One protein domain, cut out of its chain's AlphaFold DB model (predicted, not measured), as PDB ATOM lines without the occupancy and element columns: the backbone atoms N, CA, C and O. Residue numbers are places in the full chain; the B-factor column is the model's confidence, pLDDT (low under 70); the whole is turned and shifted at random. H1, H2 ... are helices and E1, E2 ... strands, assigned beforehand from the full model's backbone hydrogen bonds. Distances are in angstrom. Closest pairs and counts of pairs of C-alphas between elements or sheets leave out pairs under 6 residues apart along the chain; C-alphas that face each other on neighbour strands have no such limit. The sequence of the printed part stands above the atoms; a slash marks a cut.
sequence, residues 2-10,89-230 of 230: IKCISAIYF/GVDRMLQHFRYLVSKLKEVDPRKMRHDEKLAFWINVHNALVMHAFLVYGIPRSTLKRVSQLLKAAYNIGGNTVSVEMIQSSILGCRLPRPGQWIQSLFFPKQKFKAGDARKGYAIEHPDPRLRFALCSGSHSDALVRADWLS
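Overview. This is residues 2 to 10 and 89 to 230 of the 230 residues of the protein "Ternary complex factor MIP1" of Solanum tuberosum (UniProt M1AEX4). A long helix, H3, runs through the middle, with H1, H4 and H5 packed on it and the small hairpin E1 and E2 on one side. H2 packs on H1 with its first turns and reaches E1 with its last, while the stretch after H5, mostly loops with the short helices H6, H7 and H8, winds round the outside. The printed part has 151 residues, with eight named helices and two antiparallel strands in the order H1 H2 H3 H4 E1 E2 H5 H6 H7 H8, and is mostly helix. It is compact, with a radius of gyration of the C-alphas of 15.0 A and spans of 46 by 36 by 26 A.

Arrangement. H1, residues 2 to 10, touches H2, residues 89 to 106, through residues 90 to 97 of H2 alone; the closest C-alphas, of Ile 8 and Val 90, are 6.2 A apart. The two run opposite ways at a shallow tilt of 25 degrees. H1 also touches the hub H3, residues 114 to 136, at Ile 2 and Ala 127, their closest C-alphas, 5.6 A apart. H4, residues 142 to 151, touches H3 at a steep tilt of 66 degrees, with the C-alphas of Ala 132 and Gln 148 closest at 6.3 A. E1, residues 153 to 156, and E2, residues 159 to 162, form a hairpin, with N 154 and O 161 within hydrogen-bond range at 2.9 A. The closest C-alphas of H2 and E1, Lys 105 and Ile 156, are 4.5 A apart. H5, residues 163 to 170, touches H3 at a shallow tilt of 20 degrees, opposite ways, with the C-alphas of His 125 and Val 163 closest at 6.0 A. H6, residues 180 to 186, and H4 are near each other. H7, residues 197 to 201, is close to but not clearly touching H5, and H8, residues 208 to 212, stands likewise to H3, with closest C-alphas 6.0 A and 7.9 A apart. Every O i to N i+4 pair is within hydrogen-bond range in H1, H3, H4 and H6; the counts are 11 of 14 in H2, 3 of 4 in H5, and 0 of 1 in H7 and H8, where 1 of 2 O i to N i+3 pairs is.

Along the chain. H1 begins at C-alpha 2 (92.105, 110.199, 123.893). H2 is 27.3 A long and H3 32.8 A, ending at C-alpha 136 (79.646, 123.474, 123.479). H8 ends at C-alpha 212 (85.540, 103.086, 111.230).

Size, cuts and confidence. The C-alphas of Gly 89 and Ala 194, the two farthest apart, are 46.5 A from each other. Residues 11 to 88 are not printed, and C-alphas 10 and 89 are 11.9 A apart across the cut. Of the links printed whole, none is long; residues 213 to 230 hold no named element. The mean pLDDT of the printed part is 78.9, and residue 89, residues 174 to 195 and residues 216 to 230 are under 70.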
ATOM      1  N   ILE A   2      93.388 110.934 123.899       89.00
ATOM      2  CA  ILE A   2      92.105 110.199 123.893       89.00
ATOM      3  C   ILE A   2      91.741 109.643 125.271       89.00
ATOM      4  O   ILE A   2      90.711 110.018 125.809       89.00
ATOM      5  N   LYS A   3      92.643 108.882 125.910       87.06
ATOM      6  CA  LYS A   3      92.434 108.362 127.276       87.06
ATOM      7  C   LYS A   3      92.037 109.453 128.285       87.06
ATOM      8  O   LYS A   3      91.145 109.248 129.095       87.06
ATOM      9  N   CYS A   4      92.662 110.630 128.198       88.06
ATOM     10  CA  CYS A   4      92.382 111.752 129.095       88.06
ATOM     11  C   CYS A   4      90.983 112.333 128.862       88.06
ATOM     12  O   CYS A   4      90.246 112.533 129.820       88.06
ATOM     13  N   ILE A   5      90.601 112.597 127.607       88.44
ATOM     14  CA  ILE A   5      89.281 113.170 127.315       88.44
ATOM     15  C   ILE A   5      88.148 112.162 127.526       88.44
ATOM     16  O   ILE A   5      87.105 112.546 128.037       88.44
ATOM     17  N   SER A   6      88.366 110.876 127.242       85.75
ATOM     18  CA  SER A   6      87.416 109.811 127.582       85.75
ATOM     19  C   SER A   6      87.181 109.720 129.090       85.75
ATOM     20  O   SER A   6      86.036 109.621 129.518       85.75
ATOM     21  N   ALA A   7      88.238 109.825 129.899       85.75
ATOM     22  CA  ALA A   7      88.108 109.812 131.352       85.75
ATOM     23  C   ALA A   7      87.360 111.052 131.880       85.75
ATOM     24  O   ALA A   7      86.568 110.929 132.809       85.75
ATOM     25  N   ILE A   8      87.553 112.229 131.264       85.69
ATOM     26  CA  ILE A   8      86.758 113.422 131.598       85.69
ATOM     27  C   ILE A   8      85.279 113.164 131.296       85.69
ATOM     28  O   ILE A   8      84.441 113.391 132.159       85.69
ATOM     29  N   TYR A   9      84.970 112.653 130.099       81.94
ATOM     30  CA  TYR A   9      83.607 112.301 129.693       81.94
ATOM     31  C   TYR A   9      82.937 111.331 130.660       81.94
ATOM     32  O   TYR A   9      81.781 111.532 131.005       81.94
ATOM     33  N   PHE A  10      83.669 110.314 131.115       80.69
ATOM     34  CA  PHE A  10      83.163 109.335 132.069       80.69
ATOM     35  C   PHE A  10      82.762 109.973 133.408       80.69
ATOM     36  O   PHE A  10      81.724 109.624 133.959       80.69
ATOM     37  N   GLY A  89      88.590 116.923 140.833       69.69
ATOM     38  CA  GLY A  89      89.108 115.820 140.015       69.69
ATOM     39  C   GLY A  89      89.033 116.112 138.513       69.69
ATOM     40  O   GLY A  89      90.024 115.951 137.793       69.69
ATOM     41  N   VAL A  90      87.884 116.614 138.050       81.00
ATOM     42  CA  VAL A  90      87.645 116.954 136.640       81.00
ATOM     43  C   VAL A  90      88.523 118.129 136.201       81.00
ATOM     44  O   VAL A  90      89.078 118.103 135.103       81.00
ATOM     45  N   ASP A  91      88.716 119.132 137.058       83.94
ATOM     46  CA  ASP A  91      89.527 120.314 136.767       83.94
ATOM     47  C   ASP A  91      90.991 119.937 136.548       83.94
ATOM     48  O   ASP A  91      91.590 120.362 135.555       83.94
ATOM     49  N   ARG A  92      91.567 119.071 137.391       86.62
ATOM     50  CA  ARG A  92      92.934 118.558 137.181       86.62
ATOM     51  C   ARG A  92      93.066 117.834 135.842       86.62
ATOM     52  O   ARG A  92      94.041 118.053 135.118       86.62
ATOM     53  N   MET A  93      92.078 117.021 135.472       88.06
ATOM     54  CA  MET A  93      92.067 116.306 134.192       88.06
ATOM     55  C   MET A  93      91.907 117.256 133.002       88.06
ATOM     56  O   MET A  93      92.594 117.092 131.993       88.06
ATOM     57  N   LEU A  94      91.069 118.288 133.119       89.25
ATOM     58  CA  LEU A  94      90.915 119.335 132.108       89.25
ATOM     59  C   LEU A  94      92.208 120.132 131.922       89.25
ATOM     60  O   LEU A  94      92.599 120.403 130.785       89.25
ATOM     61  N   GLN A  95      92.900 120.483 133.009       91.50
ATOM     62  CA  GLN A  95      94.196 121.160 132.927       91.50
ATOM     63  C   GLN A  95      95.251 120.266 132.276       91.50
ATOM     64  O   GLN A  95      95.973 120.715 131.385       91.50
ATOM     65  N   HIS A  96      95.296 118.983 132.641       93.50
ATOM     66  CA  HIS A  96      96.188 118.029 131.992       93.50
ATOM     67  C   HIS A  96      95.873 117.872 130.495       93.50
ATOM     68  O   HIS A  96      96.778 117.887 129.663       93.50
ATOM     69  N   PHE A  97      94.593 117.806 130.118       94.00
ATOM     70  CA  PHE A  97      94.185 117.759 128.717       94.00
ATOM     71  C   PHE A  97      94.625 119.011 127.947       94.00
ATOM     72  O   PHE A  97      95.197 118.894 126.863       94.00
ATOM     73  N   ARG A  98      94.432 120.207 128.518       93.88
ATOM     74  CA  ARG A  98      94.911 121.475 127.937       93.88
ATOM     75  C   ARG A  98      96.425 121.484 127.762       93.88
ATOM     76  O   ARG A  98      96.906 121.923 126.718       93.88
ATOM     77  N   TYR A  99      97.166 120.959 128.736       95.50
ATOM     78  CA  TYR A  99      98.611 120.785 128.620       95.50
ATOM     79  C   TYR A  99      98.973 119.882 127.429       95.50
ATOM     80  O   TYR A  99      99.767 120.290 126.581       95.50
ATOM     81  N   LEU A 100      98.340 118.712 127.286       95.50
ATOM     82  CA  LEU A 100      98.573 117.820 126.142       95.50
ATOM     83  C   LEU A 100      98.252 118.489 124.795       95.50
ATOM     84  O   LEU A 100      99.017 118.340 123.845       95.50
ATOM     85  N   VAL A 101      97.158 119.253 124.715       95.12
ATOM     86  CA  VAL A 101      96.805 120.022 123.509       95.12
ATOM     87  C   VAL A 101      97.865 121.082 123.212       95.12
ATOM     88  O   VAL A 101      98.247 121.249 122.057       95.12
ATOM     89  N   SER A 102      98.394 121.765 124.233       94.94
ATOM     90  CA  SER A 102      99.450 122.771 124.048       94.94
ATOM     91  C   SER A 102     100.731 122.174 123.454       94.94
ATOM     92  O   SER A 102     101.359 122.798 122.599       94.94
ATOM     93  N   LYS A 103     101.062 120.927 123.815       96.12
ATOM     94  CA  LYS A 103     102.213 120.195 123.275       96.12
ATOM     95  C   LYS A 103     102.100 119.848 121.796       96.12
ATOM     96  O   LYS A 103     103.130 119.705 121.143       96.12
ATOM     97  N   LEU A 104     100.898 119.825 121.218       95.94
ATOM     98  CA  LEU A 104     100.734 119.645 119.771       95.94
ATOM     99  C   LEU A 104     101.394 120.764 118.951       95.94
ATOM    100  O   LEU A 104     101.819 120.521 117.821       95.94
ATOM    101  N   LYS A 105     101.549 121.968 119.518       94.75
ATOM    102  CA  LYS A 105     102.222 123.093 118.851       94.75
ATOM    103  C   LYS A 105     103.685 122.782 118.513       94.75
ATOM    104  O   LYS A 105     104.197 123.310 117.531       94.75
ATOM    105  N   GLU A 106     104.331 121.931 119.308       94.19
ATOM    106  CA  GLU A 106     105.736 121.522 119.161       94.19
ATOM    107  C   GLU A 106     105.902 120.299 118.235       94.19
ATOM    108  O   GLU A 106     107.016 119.979 117.824       94.19
ATOM    109  N   VAL A 107     104.809 119.612 117.883       94.81
ATOM    110  CA  VAL A 107     104.843 118.406 117.046       94.81
ATOM    111  C   VAL A 107     105.050 118.778 115.580       94.81
ATOM    112  O   VAL A 107     104.363 119.652 115.056       94.81
ATOM    113  N   ASP A 108     105.938 118.059 114.890       94.50
ATOM    114  CA  ASP A 108     106.078 118.134 113.433       94.50
ATOM    115  C   ASP A 108     105.570 116.842 112.762       94.50
ATOM    116  O   ASP A 108     106.332 115.877 112.637       94.50
ATOM    117  N   PRO A 109     104.308 116.809 112.280       93.69
ATOM    118  CA  PRO A 109     103.740 115.629 111.627       93.69
ATOM    119  C   PRO A 109     104.495 115.194 110.367       93.69
ATOM    120  O   PRO A 109     104.367 114.053 109.937       93.69
ATOM    121  N   ARG A 110     105.292 116.079 109.754       92.19
ATOM    122  CA  ARG A 110     106.029 115.774 108.515       92.19
ATOM    123  C   ARG A 110     107.143 114.756 108.739       92.19
ATOM    124  O   ARG A 110     107.540 114.095 107.789       92.19
ATOM    125  N   LYS A 111     107.632 114.640 109.975       93.44
ATOM    126  CA  LYS A 111     108.715 113.724 110.360       93.44
ATOM    127  C   LYS A 111     108.216 112.336 110.773       93.44
ATOM    128  O   LYS A 111     109.035 111.462 111.022       93.44
ATOM    129  N   MET A 112     106.901 112.142 110.872       94.31
ATOM    130  CA  MET A 112     106.295 110.869 111.267       94.31
ATOM    131  C   MET A 112     106.235 109.898 110.091       94.31
ATOM    132  O   MET A 112     105.941 110.303 108.959       94.31
ATOM    133  N   ARG A 113     106.428 108.607 110.382       93.38
ATOM    134  CA  ARG A 113     106.157 107.532 109.417       93.38
ATOM    135  C   ARG A 113     104.663 107.460 109.103       93.38
ATOM    136  O   ARG A 113     103.846 107.984 109.857       93.38
ATOM    137  N   HIS A 114     104.300 106.796 108.006       89.94
ATOM    138  CA  HIS A 114     102.909 106.690 107.558       89.94
ATOM    139  C   HIS A 114     101.947 106.238 108.673       89.94
ATOM    140  O   HIS A 114     101.001 106.961 108.980       89.94
ATOM    141  N   ASP A 115     102.223 105.103 109.323       90.38
ATOM    142  CA  ASP A 115     101.334 104.525 110.343       90.38
ATOM    143  C   ASP A 115     101.236 105.398 111.603       90.38
ATOM    144  O   ASP A 115     100.152 105.615 112.143       90.38
ATOM    145  N   GLU A 116     102.358 105.975 112.040       92.62
ATOM    146  CA  GLU A 116     102.404 106.904 113.175       92.62
ATOM    147  C   GLU A 116     101.607 108.176 112.881       92.62
ATOM    148  O   GLU A 116     100.826 108.638 113.712       92.62
ATOM    149  N   LYS A 117     101.775 108.728 111.675       93.88
ATOM    150  CA  LYS A 117     101.053 109.907 111.189       93.88
ATOM    151  C   LYS A 117      99.555 109.623 111.112       93.88
ATOM    152  O   LYS A 117      98.749 110.454 111.529       93.88
ATOM    153  N   LEU A 118      99.178 108.448 110.613       91.94
ATOM    154  CA  LEU A 118      97.794 107.992 110.539       91.94
ATOM    155  C   LEU A 118      97.168 107.911 111.938       91.94
ATOM    156  O   LEU A 118      96.144 108.551 112.192       91.94
ATOM    157  N   ALA A 119      97.815 107.202 112.866       92.00
ATOM    158  CA  ALA A 119      97.366 107.075 114.251       92.00
ATOM    159  C   ALA A 119      97.291 108.437 114.958       92.00
ATOM    160  O   ALA A 119      96.319 108.734 115.659       92.00
ATOM    161  N   PHE A 120      98.285 109.301 114.738       95.12
ATOM    162  CA  PHE A 120      98.304 110.666 115.251       95.12
ATOM    163  C   PHE A 120      97.075 111.451 114.789       95.12
ATOM    164  O   PHE A 120      96.356 112.007 115.622       95.12
ATOM    165  N   TRP A 121      96.778 111.458 113.488       94.88
ATOM    166  CA  TRP A 121      95.651 112.218 112.950       94.88
ATOM    167  C   TRP A 121      94.288 111.676 113.375       94.88
ATOM    168  O   TRP A 121      93.401 112.475 113.676       94.88
ATOM    169  N   ILE A 122      94.127 110.353 113.477       92.38
ATOM    170  CA  ILE A 122      92.917 109.731 114.040       92.38
ATOM    171  C   ILE A 122      92.711 110.196 115.489       92.38
ATOM    172  O   ILE A 122      91.628 110.658 115.856       92.38
ATOM    173  N   ASN A 123      93.767 110.140 116.305       94.19
ATOM    174  CA  ASN A 123      93.719 110.544 117.709       94.19
ATOM    175  C   ASN A 123      93.435 112.037 117.884       94.19
ATOM    176  O   ASN A 123      92.651 112.417 118.754       94.19
ATOM    177  N   VAL A 124      94.063 112.890 117.073       95.12
ATOM    178  CA  VAL A 124      93.798 114.330 117.081       95.12
ATOM    179  C   VAL A 124      92.348 114.582 116.696       95.12
ATOM    180  O   VAL A 124      91.653 115.257 117.445       95.12
ATOM    181  N   HIS A 125      91.872 114.013 115.587       93.19
ATOM    182  CA  HIS A 125      90.497 114.186 115.125       93.19
ATOM    183  C   HIS A 125      89.477 113.808 116.204       93.19
ATOM    184  O   HIS A 125      88.611 114.613 116.547       93.19
ATOM    185  N   ASN A 126      89.607 112.607 116.771       92.00
ATOM    186  CA  ASN A 126      88.663 112.098 117.762       92.00
ATOM    187  C   ASN A 126      88.679 112.950 119.040       92.00
ATOM    188  O   ASN A 126      87.617 113.303 119.552       92.00
ATOM    189  N   ALA A 127      89.862 113.367 119.507       92.69
ATOM    190  CA  ALA A 127      89.979 114.268 120.652       92.69
ATOM    191  C   ALA A 127      89.343 115.636 120.371       92.69
ATOM    192  O   ALA A 127      88.688 116.198 121.242       92.69
ATOM    193  N   LEU A 128      89.506 116.158 119.154       92.50
ATOM    194  CA  LEU A 128      88.987 117.460 118.745       92.50
ATOM    195  C   LEU A 128      87.451 117.460 118.693       92.50
ATOM    196  O   LEU A 128      86.819 118.389 119.196       92.50
ATOM    197  N   VAL A 129      86.852 116.390 118.157       89.50
ATOM    198  CA  VAL A 129      85.395 116.170 118.140       89.50
ATOM    199  C   VAL A 129      84.839 116.084 119.563       89.50
ATOM    200  O   VAL A 129      83.910 116.820 119.900       89.50
ATOM    201  N   MET A 130      85.434 115.245 120.416       89.69
ATOM    202  CA  MET A 130      85.026 115.127 121.821       89.69
ATOM    203  C   MET A 130      85.187 116.462 122.560       89.69
ATOM    204  O   MET A 130      84.298 116.890 123.287       89.69
ATOM    205  N   HIS A 131      86.284 117.185 122.337       90.56
ATOM    206  CA  HIS A 131      86.517 118.470 122.995       90.56
ATOM    207  C   HIS A 131      85.486 119.525 122.582       90.56
ATOM    208  O   HIS A 131      85.022 120.288 123.427       90.56
ATOM    209  N   ALA A 132      85.075 119.542 121.310       89.44
ATOM    210  CA  ALA A 132      84.032 120.444 120.838       89.44
ATOM    211  C   ALA A 132      82.704 120.215 121.578       89.44
ATOM    212  O   ALA A 132      82.078 121.174 122.025       89.44
ATOM    213  N   PHE A 133      82.284 118.962 121.759       85.69
ATOM    214  CA  PHE A 133      81.049 118.660 122.487       85.69
ATOM    215  C   PHE A 133      81.175 118.876 123.993       85.69
ATOM    216  O   PHE A 133      80.194 119.247 124.628       85.69
ATOM    217  N   LEU A 134      82.369 118.723 124.563       85.00
ATOM    218  CA  LEU A 134      82.611 119.068 125.960       85.00
ATOM    219  C   LEU A 134      82.468 120.578 126.204       85.00
ATOM    220  O   LEU A 134      81.890 121.000 127.202       85.00
ATOM    221  N   VAL A 135      82.971 121.406 125.283       84.69
ATOM    222  CA  VAL A 135      82.923 122.874 125.400       84.69
ATOM    223  C   VAL A 135      81.538 123.430 125.067       84.69
ATOM    224  O   VAL A 135      81.056 124.326 125.761       84.69
ATOM    225  N   TYR A 136      80.898 122.922 124.010       80.56
ATOM    226  CA  TYR A 136      79.646 123.474 123.479       80.56
ATOM    227  C   TYR A 136      78.388 122.673 123.852       80.56
ATOM    228  O   TYR A 136      77.285 123.085 123.485       80.56
ATOM    229  N   GLY A 137      78.538 121.552 124.557       78.75
ATOM    230  CA  GLY A 137      77.468 120.607 124.869       78.75
ATOM    231  C   GLY A 137      77.156 119.635 123.723       78.75
ATOM    232  O   GLY A 137      77.509 119.870 122.562       78.75
ATOM    233  N   ILE A 138      76.454 118.545 124.053       77.38
ATOM    234  CA  ILE A 138      76.041 117.512 123.093       77.38
ATOM    235  C   ILE A 138      75.003 118.104 122.117       77.38
ATOM    236  O   ILE A 138      73.931 118.555 122.543       77.38
ATOM    237  N   PRO A 139      75.280 118.141 120.800       74.19
ATOM    238  CA  PRO A 139      74.384 118.768 119.839       74.19
ATOM    239  C   PRO A 139      73.136 117.920 119.583       74.19
ATOM    240  O   PRO A 139      73.222 116.809 119.063       74.19
ATOM    241  N   ARG A 140      71.961 118.511 119.825       72.00
ATOM    242  CA  ARG A 140      70.648 117.909 119.517       72.00
ATOM    243  C   ARG A 140      70.229 118.009 118.041       72.00
ATOM    244  O   ARG A 140      69.209 117.453 117.662       72.00
ATOM    245  N   SER A 141      70.978 118.733 117.204       74.50
ATOM    246  CA  SER A 141      70.683 118.864 115.769       74.50
ATOM    247  C   SER A 141      71.939 118.815 114.901       74.50
ATOM    248  O   SER A 141      73.017 119.263 115.304       74.50
ATOM    249  N   THR A 142      71.793 118.307 113.675       71.88
ATOM    250  CA  THR A 142      72.896 118.138 112.713       71.88
ATOM    251  C   THR A 142      73.597 119.458 112.388       71.88
ATOM    252  O   THR A 142      74.822 119.503 112.335       71.88
ATOM    253  N   LEU A 143      72.853 120.557 112.236       75.31
ATOM    254  CA  LEU A 143      73.431 121.875 111.943       75.31
ATOM    255  C   LEU A 143      74.217 122.449 113.130       75.31
ATOM    256  O   LEU A 143      75.299 123.010 112.944       75.31
ATOM    257  N   LYS A 144      73.726 122.263 114.366       77.62
ATOM    258  CA  LYS A 144      74.481 122.647 115.569       77.62
ATOM    259  C   LYS A 144      75.774 121.841 115.669       77.62
ATOM    260  O   LYS A 144      76.826 122.436 115.867       77.62
ATOM    261  N   ARG A 145      75.717 120.532 115.402       78.56
ATOM    262  CA  ARG A 145      76.906 119.669 115.344       78.56
ATOM    263  C   ARG A 145      77.916 120.171 114.313       78.56
ATOM    264  O   ARG A 145      79.085 120.342 114.633       78.56
ATOM    265  N   VAL A 146      77.470 120.446 113.086       75.75
ATOM    266  CA  VAL A 146      78.338 120.958 112.012       75.75
ATOM    267  C   VAL A 146      78.973 122.292 112.402       75.75
ATOM    268  O   VAL A 146      80.186 122.435 112.286       75.75
ATOM    269  N   SER A 147      78.195 123.243 112.923       76.88
ATOM    270  CA  SER A 147      78.726 124.560 113.302       76.88
ATOM    271  C   SER A 147      79.719 124.506 114.468       76.88
ATOM    272  O   SER A 147      80.700 125.247 114.458       76.88
ATOM    273  N   GLN A 148      79.517 123.618 115.446       80.56
ATOM    274  CA  GLN A 148      80.476 123.382 116.531       80.56
ATOM    275  C   GLN A 148      81.782 122.772 116.003       80.56
ATOM    276  O   GLN A 148      82.859 123.256 116.338       80.56
ATOM    277  N   LEU A 149      81.699 121.754 115.138       82.12
ATOM    278  CA  LEU A 149      82.880 121.091 114.570       82.12
ATOM    279  C   LEU A 149      83.669 121.993 113.612       82.12
ATOM    280  O   LEU A 149      84.891 121.902 113.567       82.12
ATOM    281  N   LEU A 150      82.995 122.891 112.887       77.19
ATOM    282  CA  LEU A 150      83.641 123.905 112.043       77.19
ATOM    283  C   LEU A 150      84.499 124.886 112.851       77.19
ATOM    284  O   LEU A 150      85.528 125.346 112.367       77.19
ATOM    285  N   LYS A 151      84.074 125.213 114.075       79.69
ATOM    286  CA  LYS A 151      84.805 126.118 114.976       79.69
ATOM    287  C   LYS A 151      85.957 125.429 115.701       79.69
ATOM    288  O   LYS A 151      86.819 126.102 116.257       79.69
ATOM    289  N   ALA A 152      85.957 124.102 115.729       88.50
ATOM    290  CA  ALA A 152      86.905 123.333 116.502       88.50
ATOM    291  C   ALA A 152      88.219 123.163 115.717       88.50
ATOM    292  O   ALA A 152      88.252 122.590 114.623       88.50
ATOM    293  N   ALA A 153      89.316 123.654 116.298       93.38
ATOM    294  CA  ALA A 153      90.654 123.544 115.735       93.38
ATOM    295  C   ALA A 153      91.729 123.488 116.830       93.38
ATOM    296  O   ALA A 153      91.545 124.025 117.923       93.38
ATOM    297  N   TYR A 154      92.868 122.875 116.507       95.44
ATOM    298  CA  TYR A 154      94.079 122.888 117.329       95.44
ATOM    299  C   TYR A 154      95.242 123.536 116.584       95.44
ATOM    300  O   TYR A 154      95.261 123.586 115.356       95.44
ATOM    301  N   ASN A 155      96.224 124.028 117.344       94.81
ATOM    302  CA  ASN A 155      97.507 124.450 116.798       94.81
ATOM    303  C   ASN A 155      98.464 123.252 116.803       94.81
ATOM    304  O   ASN A 155      98.791 122.734 117.869       94.81
ATOM    305  N   ILE A 156      98.883 122.814 115.617       95.56
ATOM    306  CA  ILE A 156      99.757 121.658 115.419       95.56
ATOM    307  C   ILE A 156     100.932 122.098 114.556       95.56
ATOM    308  O   ILE A 156     100.729 122.581 113.442       95.56
ATOM    309  N   GLY A 157     102.154 121.980 115.080       91.75
ATOM    310  CA  GLY A 157     103.362 122.422 114.377       91.75
ATOM    311  C   GLY A 157     103.316 123.888 113.930       91.75
ATOM    312  O   GLY A 157     103.784 124.216 112.841       91.75
ATOM    313  N   GLY A 158     102.673 124.754 114.720       89.62
ATOM    314  CA  GLY A 158     102.476 126.174 114.409       89.62
ATOM    315  C   GLY A 158     101.287 126.488 113.494       89.62
ATOM    316  O   GLY A 158     101.016 127.664 113.261       89.62
ATOM    317  N   ASN A 159     100.557 125.484 113.002       91.56
ATOM    318  CA  ASN A 159      99.447 125.659 112.066       91.56
ATOM    319  C   ASN A 159      98.093 125.367 112.716       91.56
ATOM    320  O   ASN A 159      97.934 124.379 113.428       91.56
ATOM    321  N   THR A 160      97.082 126.183 112.409       92.81
ATOM    322  CA  THR A 160      95.692 125.895 112.791       92.81
ATOM    323  C   THR A 160      95.137 124.773 111.918       92.81
ATOM    324  O   THR A 160      95.048 124.913 110.695       92.81
ATOM    325  N   VAL A 161      94.745 123.673 112.558       93.19
ATOM    326  CA  VAL A 161      94.201 122.473 111.920       93.19
ATOM    327  C   VAL A 161      92.815 122.179 112.500       93.19
ATOM    328  O   VAL A 161      92.671 121.987 113.708       93.19
ATOM    329  N   SER A 162      91.793 122.172 111.640       92.00
ATOM    330  CA  SER A 162      90.386 121.924 111.994       92.00
ATOM    331  C   SER A 162      89.973 120.465 111.771       92.00
ATOM    332  O   SER A 162      90.667 119.714 111.083       92.00
ATOM    333  N   VAL A 163      88.806 120.065 112.301       89.69
ATOM    334  CA  VAL A 163      88.211 118.734 112.034       89.69
ATOM    335  C   VAL A 163      88.069 118.480 110.533       89.69
ATOM    336  O   VAL A 163      88.409 117.399 110.053       89.69
ATOM    337  N   GLU A 164      87.587 119.479 109.790       86.56
ATOM    338  CA  GLU A 164      87.398 119.349 108.347       86.56
ATOM    339  C   GLU A 164      88.723 119.178 107.616       86.56
ATOM    340  O   GLU A 164      88.831 118.265 106.804       86.56
ATOM    341  N   MET A 165      89.745 119.963 107.957       88.44
ATOM    342  CA  MET A 165      91.069 119.829 107.351       88.44
ATOM    343  C   MET A 165      91.652 118.430 107.560       88.44
ATOM    344  O   MET A 165      92.256 117.868 106.643       88.44
ATOM    345  N   ILE A 166      91.453 117.850 108.751       91.31
ATOM    346  CA  ILE A 166      91.915 116.490 109.037       91.31
ATOM    347  C   ILE A 166      91.197 115.482 108.139       91.31
ATOM    348  O   ILE A 166      91.843 114.641 107.521       91.31
ATOM    349  N   GLN A 167      89.875 115.585 108.012       87.88
ATOM    350  CA  GLN A 167      89.082 114.681 107.179       87.88
ATOM    351  C   GLN A 167      89.396 114.836 105.684       87.88
ATOM    352  O   GLN A 167      89.693 113.854 105.005       87.88
ATOM    353  N   SER A 168      89.329 116.060 105.158       83.81
ATOM    354  CA  SER A 168      89.317 116.331 103.720       83.81
ATOM    355  C   SER A 168      90.718 116.406 103.115       83.81
ATOM    356  O   SER A 168      90.961 115.788 102.077       83.81
ATOM    357  N   SER A 169      91.635 117.137 103.754       86.25
ATOM    358  CA  SER A 169      92.949 117.463 103.192       86.25
ATOM    359  C   SER A 169      94.067 116.554 103.697       86.25
ATOM    360  O   SER A 169      95.041 116.351 102.977       86.25
ATOM    361  N   ILE A 170      93.953 116.031 104.922       89.88
ATOM    362  CA  ILE A 170      95.016 115.241 105.558       89.88
ATOM    363  C   ILE A 170      94.784 113.738 105.394       89.88
ATOM    364  O   ILE A 170      95.668 113.047 104.900       89.88
ATOM    365  N   LEU A 171      93.614 113.239 105.802       88.81
ATOM    366  CA  LEU A 171      93.260 111.816 105.760       88.81
ATOM    367  C   LEU A 171      92.561 111.404 104.458       88.81
ATOM    368  O   LEU A 171      92.454 110.217 104.158       88.81
ATOM    369  N   GLY A 172      92.032 112.367 103.698       83.31
ATOM    370  CA  GLY A 172      91.284 112.099 102.467       83.31
ATOM    371  C   GLY A 172      89.998 111.285 102.678       83.31
ATOM    372  O   GLY A 172      89.478 110.698 101.730       83.31
ATOM    373  N   CYS A 173      89.465 111.240 103.903       76.50
ATOM    374  CA  CYS A 173      88.287 110.464 104.271       76.50
ATOM    375  C   CYS A 173      87.063 111.373 104.432       76.50
ATOM    376  O   CYS A 173      87.060 112.311 105.226       76.50
ATOM    377  N   ARG A 174      85.977 111.065 103.712       69.19
ATOM    378  CA  ARG A 174      84.656 111.678 103.927       69.19
ATOM    379  C   ARG A 174      83.757 110.695 104.658       69.19
ATOM    380  O   ARG A 174      83.463 109.627 104.122       69.19
ATOM    381  N   LEU A 175      83.306 111.063 105.856       66.00
ATOM    382  CA  LEU A 175      82.297 110.282 106.567       66.00
ATOM    383  C   LEU A 175      80.922 110.529 105.926       66.00
ATOM    384  O   LEU A 175      80.531 111.691 105.794       66.00
ATOM    385  N   PRO A 176      80.176 109.478 105.541       55.97
ATOM    386  CA  PRO A 176      78.807 109.637 105.074       55.97
ATOM    387  C   PRO A 176      77.933 110.066 106.258       55.97
ATOM    388  O   PRO A 176      77.759 109.314 107.211       55.97
ATOM    389  N   ARG A 177      77.395 111.290 106.223       59.81
ATOM    390  CA  ARG A 177      76.405 111.766 107.204       59.81
ATOM    391  C   ARG A 177      75.056 112.025 106.522       59.81
ATOM    392  O   ARG A 177      75.051 112.400 105.344       59.81
ATOM    393  N   PRO A 178      73.921 111.879 107.235       49.53
ATOM    394  CA  PRO A 178      72.617 112.296 106.724       49.53
ATOM    395  C   PRO A 178      72.665 113.778 106.312       49.53
ATOM    396  O   PRO A 178      73.067 114.628 107.107       49.53
ATOM    397  N   GLY A 179      72.307 114.083 105.059       59.72
ATOM    398  CA  GLY A 179      72.440 115.431 104.484       59.72
ATOM    399  C   GLY A 179      73.785 115.699 103.792       59.72
ATOM    400  O   GLY A 179      74.403 116.737 104.015       59.72
ATOM    401  N   GLN A 180      74.248 114.789 102.926       59.88
ATOM    402  CA  GLN A 180      75.511 114.926 102.171       59.88
ATOM    403  C   GLN A 180      75.633 116.240 101.373       59.88
ATOM    404  O   GLN A 180      76.736 116.766 101.200       59.88
ATOM    405  N   TRP A 181      74.507 116.795 100.913       64.75
ATOM    406  CA  TRP A 181      74.469 118.085 100.224       64.75
ATOM    407  C   TRP A 181      74.847 119.245 101.159       64.75
ATOM    408  O   TRP A 181      75.680 120.076 100.804       64.75
ATOM    409  N   ILE A 182      74.333 119.233 102.395       62.44
ATOM    410  CA  ILE A 182      74.647 120.206 103.452       62.44
ATOM    411  C   ILE A 182      76.146 120.163 103.763       62.44
ATOM    412  O   ILE A 182      76.803 121.197 103.852       62.44
ATOM    413  N   GLN A 183      76.729 118.968 103.867       63.28
ATOM    414  CA  GLN A 183      78.167 118.844 104.097       63.28
ATOM    415  C   GLN A 183      79.012 119.362 102.940       63.28
ATOM    416  O   GLN A 183      80.012 120.019 103.191       63.28
ATOM    417  N   SER A 184      78.639 119.088 101.690       63.06
ATOM    418  CA  SER A 184      79.404 119.604 100.548       63.06
ATOM    419  C   SER A 184      79.371 121.133 100.472       63.06
ATOM    420  O   SER A 184      80.336 121.723  99.994       63.06
ATOM    421  N   LEU A 185      78.308 121.760 100.991       63.06
ATOM    422  CA  LEU A 185      78.191 123.212 101.100       63.06
ATOM    423  C   LEU A 185      79.082 123.792 102.212       63.06
ATOM    424  O   LEU A 185      79.747 124.801 102.001       63.06
ATOM    425  N   PHE A 186      79.115 123.155 103.386       61.34
ATOM    426  CA  PHE A 186      79.861 123.660 104.548       61.34
ATOM    427  C   PHE A 186      81.320 123.190 104.626       61.34
ATOM    428  O   PHE A 186      82.128 123.815 105.308       61.34
ATOM    429  N   PHE A 187      81.662 122.107 103.936       63.00
ATOM    430  CA  PHE A 187      82.987 121.488 103.913       63.00
ATOM    431  C   PHE A 187      83.439 121.280 102.454       63.00
ATOM    432  O   PHE A 187      83.508 120.141 101.954       63.00
ATOM    433  N   PRO A 188      83.690 122.379 101.713       61.53
ATOM    434  CA  PRO A 188      84.205 122.293 100.352       61.53
ATOM    435  C   PRO A 188      85.548 121.552 100.352       61.53
ATOM    436  O   PRO A 188      86.295 121.625 101.318       61.53
ATOM    437  N   LYS A 189      85.881 120.824  99.273       61.25
ATOM    438  CA  LYS A 189      87.189 120.145  99.160       61.25
ATOM    439  C   LYS A 189      88.307 121.186  99.222       61.25
ATOM    440  O   LYS A 189      88.654 121.766  98.193       61.25
ATOM    441  N   GLN A 190      88.888 121.400 100.398       61.72
ATOM    442  CA  GLN A 190      90.015 122.300 100.527       61.72
ATOM    443  C   GLN A 190      91.272 121.573 100.044       61.72
ATOM    444  O   GLN A 190      91.751 120.616 100.652       61.72
ATOM    445  N   LYS A 191      91.793 122.002  98.893       63.50
ATOM    446  CA  LYS A 191      93.118 121.592  98.425       63.50
ATOM    447  C   LYS A 191      94.139 122.575  98.984       63.50
ATOM    448  O   LYS A 191      93.944 123.787  98.895       63.50
ATOM    449  N   PHE A 192      95.231 122.060  99.540       68.38
ATOM    450  CA  PHE A 192      96.349 122.893  99.967       68.38
ATOM    451  C   PHE A 192      96.891 123.701  98.776       68.38
ATOM    452  O   PHE A 192      97.191 123.135  97.718       68.38
ATOM    453  N   LYS A 193      97.021 125.024  98.943       68.31
ATOM    454  CA  LYS A 193      97.597 125.911  97.917       68.31
ATOM    455  C   LYS A 193      99.057 125.528  97.639       68.31
ATOM    456  O   LYS A 193      99.725 124.935  98.484       68.31
ATOM    457  N   ALA A 194      99.571 125.841  96.447       55.25
ATOM    458  CA  ALA A 194     100.999 125.684  96.158       55.25
ATOM    459  C   ALA A 194     101.834 126.460  97.198       55.25
ATOM    460  O   ALA A 194     101.516 127.606  97.494       55.25
ATOM    461  N   GLY A 195     102.837 125.809  97.800       59.03
ATOM    462  CA  GLY A 195     103.657 126.384  98.878       59.03
ATOM    463  C   GLY A 195     103.098 126.248 100.301       59.03
ATOM    464  O   GLY A 195     103.764 126.654 101.247       59.03
ATOM    465  N   ASP A 196     101.914 125.660 100.493       75.19
ATOM    466  CA  ASP A 196     101.366 125.450 101.835       75.19
ATOM    467  C   ASP A 196     102.183 124.395 102.602       75.19
ATOM    468  O   ASP A 196     102.225 123.222 102.215       75.19
ATOM    469  N   ALA A 197     102.818 124.806 103.705       71.06
ATOM    470  CA  ALA A 197     103.632 123.939 104.559       71.06
ATOM    471  C   ALA A 197     102.857 122.715 105.085       71.06
ATOM    472  O   ALA A 197     103.458 121.681 105.390       71.06
ATOM    473  N   ARG A 198     101.520 122.803 105.132       78.50
ATOM    474  CA  ARG A 198     100.618 121.726 105.559       78.50
ATOM    475  C   ARG A 198     100.472 120.611 104.525       78.50
ATOM    476  O   ARG A 198      99.954 119.555 104.866       78.50
ATOM    477  N   LYS A 199     100.982 120.762 103.294       80.12
ATOM    478  CA  LYS A 199     101.014 119.658 102.314       80.12
ATOM    479  C   LYS A 199     101.708 118.410 102.854       80.12
ATOM    480  O   LYS A 199     101.256 117.306 102.583       80.12
ATOM    481  N   GLY A 200     102.763 118.582 103.652       84.69
ATOM    482  CA  GLY A 200     103.475 117.458 104.266       84.69
ATOM    483  C   GLY A 200     102.709 116.760 105.400       84.69
ATOM    484  O   GLY A 200     103.184 115.752 105.922       84.69
ATOM    485  N   TYR A 201     101.547 117.286 105.805       90.75
ATOM    486  CA  TYR A 201     100.709 116.677 106.842       90.75
ATOM    487  C   TYR A 201      99.851 115.543 106.296       90.75
ATOM    488  O   TYR A 201      99.474 114.671 107.075       90.75
ATOM    489  N   ALA A 202      99.561 115.549 104.993       89.81
ATOM    490  CA  ALA A 202      98.746 114.523 104.364       89.81
ATOM    491  C   ALA A 202      99.384 113.134 104.496       89.81
ATOM    492  O   ALA A 202     100.612 112.980 104.483       89.81
ATOM    493  N   ILE A 203      98.527 112.126 104.642       88.25
ATOM    494  CA  ILE A 203      98.943 110.729 104.537       88.25
ATOM    495  C   ILE A 203      99.191 110.384 103.067       88.25
ATOM    496  O   ILE A 203      98.600 110.977 102.165       88.25
ATOM    497  N   GLU A 204     100.077 109.426 102.829       83.31
ATOM    498  CA  GLU A 204     100.489 109.045 101.470       83.31
ATOM    499  C   GLU A 204      99.348 108.376 100.694       83.31
ATOM    500  O   GLU A 204      99.124 108.668  99.519       83.31
ATOM    501  N   HIS A 205      98.587 107.518 101.374       80.44
ATOM    502  CA  HIS A 205      97.491 106.747 100.801       80.44
ATOM    503  C   HIS A 205      96.270 106.792 101.726       80.44
ATOM    504  O   HIS A 205      96.408 106.507 102.915       80.44
ATOM    505  N   PRO A 206      95.075 107.145 101.215       76.56
ATOM    506  CA  PRO A 206      93.841 107.040 101.981       76.56
ATOM    507  C   PRO A 206      93.562 105.589 102.385       76.56
ATOM    508  O   PRO A 206      93.490 104.711 101.526       76.56
ATOM    509  N   ASP A 207      93.347 105.345 103.676       77.69
ATOM    510  CA  ASP A 207      92.988 104.018 104.182       77.69
ATOM    511  C   ASP A 207      91.451 103.892 104.297       77.69
ATOM    512  O   ASP A 207      90.815 104.680 105.007       77.69
ATOM    513  N   PRO A 208      90.806 102.913 103.631       74.06
ATOM    514  CA  PRO A 208      89.357 102.724 103.711       74.06
ATOM    515  C   PRO A 208      88.844 102.452 105.134       74.06
ATOM    516  O   PRO A 208      87.679 102.761 105.415       74.06
ATOM    517  N   ARG A 209      89.694 101.937 106.034       79.00
ATOM    518  CA  ARG A 209      89.385 101.663 107.447       79.00
ATOM    519  C   ARG A 209      89.189 102.934 108.271       79.00
ATOM    520  O   ARG A 209      88.536 102.882 109.309       79.00
ATOM    521  N   LEU A 210      89.658 104.089 107.787       81.88
ATOM    522  CA  LEU A 210      89.487 105.388 108.449       81.88
ATOM    523  C   LEU A 210      88.027 105.719 108.764       81.88
ATOM    524  O   LEU A 210      87.743 106.355 109.775       81.88
ATOM    525  N   ARG A 211      87.085 105.238 107.946       77.94
ATOM    526  CA  ARG A 211      85.646 105.431 108.187       77.94
ATOM    527  C   ARG A 211      85.174 104.828 109.510       77.94
ATOM    528  O   ARG A 211      84.234 105.350 110.094       77.94
ATOM    529  N   PHE A 212      85.838 103.772 109.974       78.50
ATOM    530  CA  PHE A 212      85.540 103.086 111.230       78.50
ATOM    531  C   PHE A 212      86.462 103.518 112.377       78.50
ATOM    532  O   PHE A 212      86.312 103.043 113.493       78.50
ATOM    533  N   ALA A 213      87.435 104.392 112.123       83.44
ATOM    534  CA  ALA A 213      88.337 104.891 113.159       83.44
ATOM    535  C   ALA A 213      87.964 106.306 113.630       83.44
ATOM    536  O   ALA A 213      88.319 106.712 114.738       83.44
ATOM    537  N   LEU A 214      87.274 107.077 112.785       84.44
ATOM    538  CA  LEU A 214      86.942 108.474 113.046       84.44
ATOM    539  C   LEU A 214      85.568 108.616 113.718       84.44
ATOM    540  O   LEU A 214      84.548 108.209 113.170       84.44
ATOM    541  N   CYS A 215      85.537 109.281 114.871       76.50
ATOM    542  CA  CYS A 215      84.313 109.639 115.583       76.50
ATOM    543  C   CYS A 215      83.620 110.823 114.894       76.50
ATOM    544  O   CYS A 215      84.203 111.889 114.700       76.50
ATOM    545  N   SER A 216      82.359 110.662 114.508       67.06
ATOM    546  CA  SER A 216      81.549 111.678 113.830       67.06
ATOM    547  C   SER A 216      80.660 112.505 114.785       67.06
ATOM    548  O   SER A 216      80.103 113.531 114.371       67.06
ATOM    549  N   GLY A 217      80.587 112.113 116.061       60.00
ATOM    550  CA  GLY A 217      79.692 112.655 117.074       60.00
ATOM    551  C   GLY A 217      78.231 112.225 116.967       60.00
ATOM    552  O   GLY A 217      77.351 113.011 117.322       60.00
ATOM    553  N   SER A 218      77.954 111.054 116.403       52.94
ATOM    554  CA  SER A 218      76.620 110.479 116.229       52.94
ATOM    555  C   SER A 218      76.430 109.217 117.081       52.94
ATOM    556  O   SER A 218      77.399 108.533 117.396       52.94
ATOM    557  N   HIS A 219      75.176 108.898 117.423       42.94
ATOM    558  CA  HIS A 219      74.802 107.708 118.208       42.94
ATOM    559  C   HIS A 219      75.249 106.378 117.570       42.94
ATOM    560  O   HIS A 219      75.298 105.358 118.243       42.94
ATOM    561  N   SER A 220      75.581 106.381 116.275       39.25
ATOM    562  CA  SER A 220      75.932 105.184 115.496       39.25
ATOM    563  C   SER A 220      77.406 105.144 115.087       39.25
ATOM    564  O   SER A 220      77.774 104.405 114.174       39.25
ATOM    565  N   ASP A 221      78.251 105.976 115.695       47.22
ATOM    566  CA  ASP A 221      79.652 106.049 115.305       47.22
ATOM    567  C   ASP A 221      80.489 104.887 115.809       47.22
ATOM    568  O   ASP A 221      80.215 104.268 116.835       47.22
ATOM    569  N   ALA A 222      81.571 104.641 115.076       42.47
ATOM    570  CA  ALA A 222      82.523 103.619 115.432       42.47
ATOM    571  C   ALA A 222      83.148 103.878 116.812       42.47
ATOM    572  O   ALA A 222      83.543 104.995 117.155       42.47
ATOM    573  N   LEU A 223      83.231 102.796 117.583       43.50
ATOM    574  CA  LEU A 223      83.794 102.732 118.923       43.50
ATOM    575  C   LEU A 223      85.170 103.420 118.977       43.50
ATOM    576  O   LEU A 223      86.087 103.038 118.246       43.50
ATOM    577  N   VAL A 224      85.354 104.372 119.898       47.91
ATOM    578  CA  VAL A 224      86.691 104.873 120.258       47.91
ATOM    579  C   VAL A 224      87.399 103.766 121.043       47.91
ATOM    580  O   VAL A 224      87.396 103.746 122.270       47.91
ATOM    581  N   ARG A 225      87.947 102.780 120.330       41.00
ATOM    582  CA  ARG A 225      88.641 101.642 120.934       41.00
ATOM    583  C   ARG A 225      90.048 102.086 121.340       41.00
ATOM    584  O   ARG A 225      90.846 102.467 120.487       41.00
ATOM    585  N   ALA A 226      90.347 102.044 122.637       36.97
ATOM    586  CA  ALA A 226      91.663 102.397 123.172       36.97
ATOM    587  C   ALA A 226      92.769 101.390 122.786       36.97
ATOM    588  O   ALA A 226      93.946 101.736 122.869       36.97
ATOM    589  N   ASP A 227      92.390 100.194 122.323       36.12
ATOM    590  CA  ASP A 227      93.303  99.067 122.078       36.12
ATOM    591  C   ASP A 227      93.998  99.080 120.709       36.12
ATOM    592  O   ASP A 227      94.909  98.295 120.482       36.12
ATOM    593  N   TRP A 228      93.648  99.994 119.799       32.19
ATOM    594  CA  TRP A 228      94.411 100.191 118.551       32.19
ATOM    595  C   TRP A 228      95.694 101.029 118.748       32.19
ATOM    596  O   TRP A 228      96.284 101.487 117.774       32.19
ATOM    597  N   LEU A 229      96.091 101.305 119.997       39.75
ATOM    598  CA  LEU A 229      97.102 102.308 120.363       39.75
ATOM    599  C   LEU A 229      98.191 101.774 121.310       39.75
ATOM    600  O   LEU A 229      98.647 102.506 122.192       39.75
ATOM    601  N   SER A 230      98.589 100.510 121.169       33.88
ATOM    602  CA  SER A 230      99.831  99.982 121.761       33.88
ATOM    603  C   SER A 230     100.734  99.434 120.670       33.88
ATOM    604  O   SER A 230     100.186  98.781 119.757       33.88
TER     605      SER A 230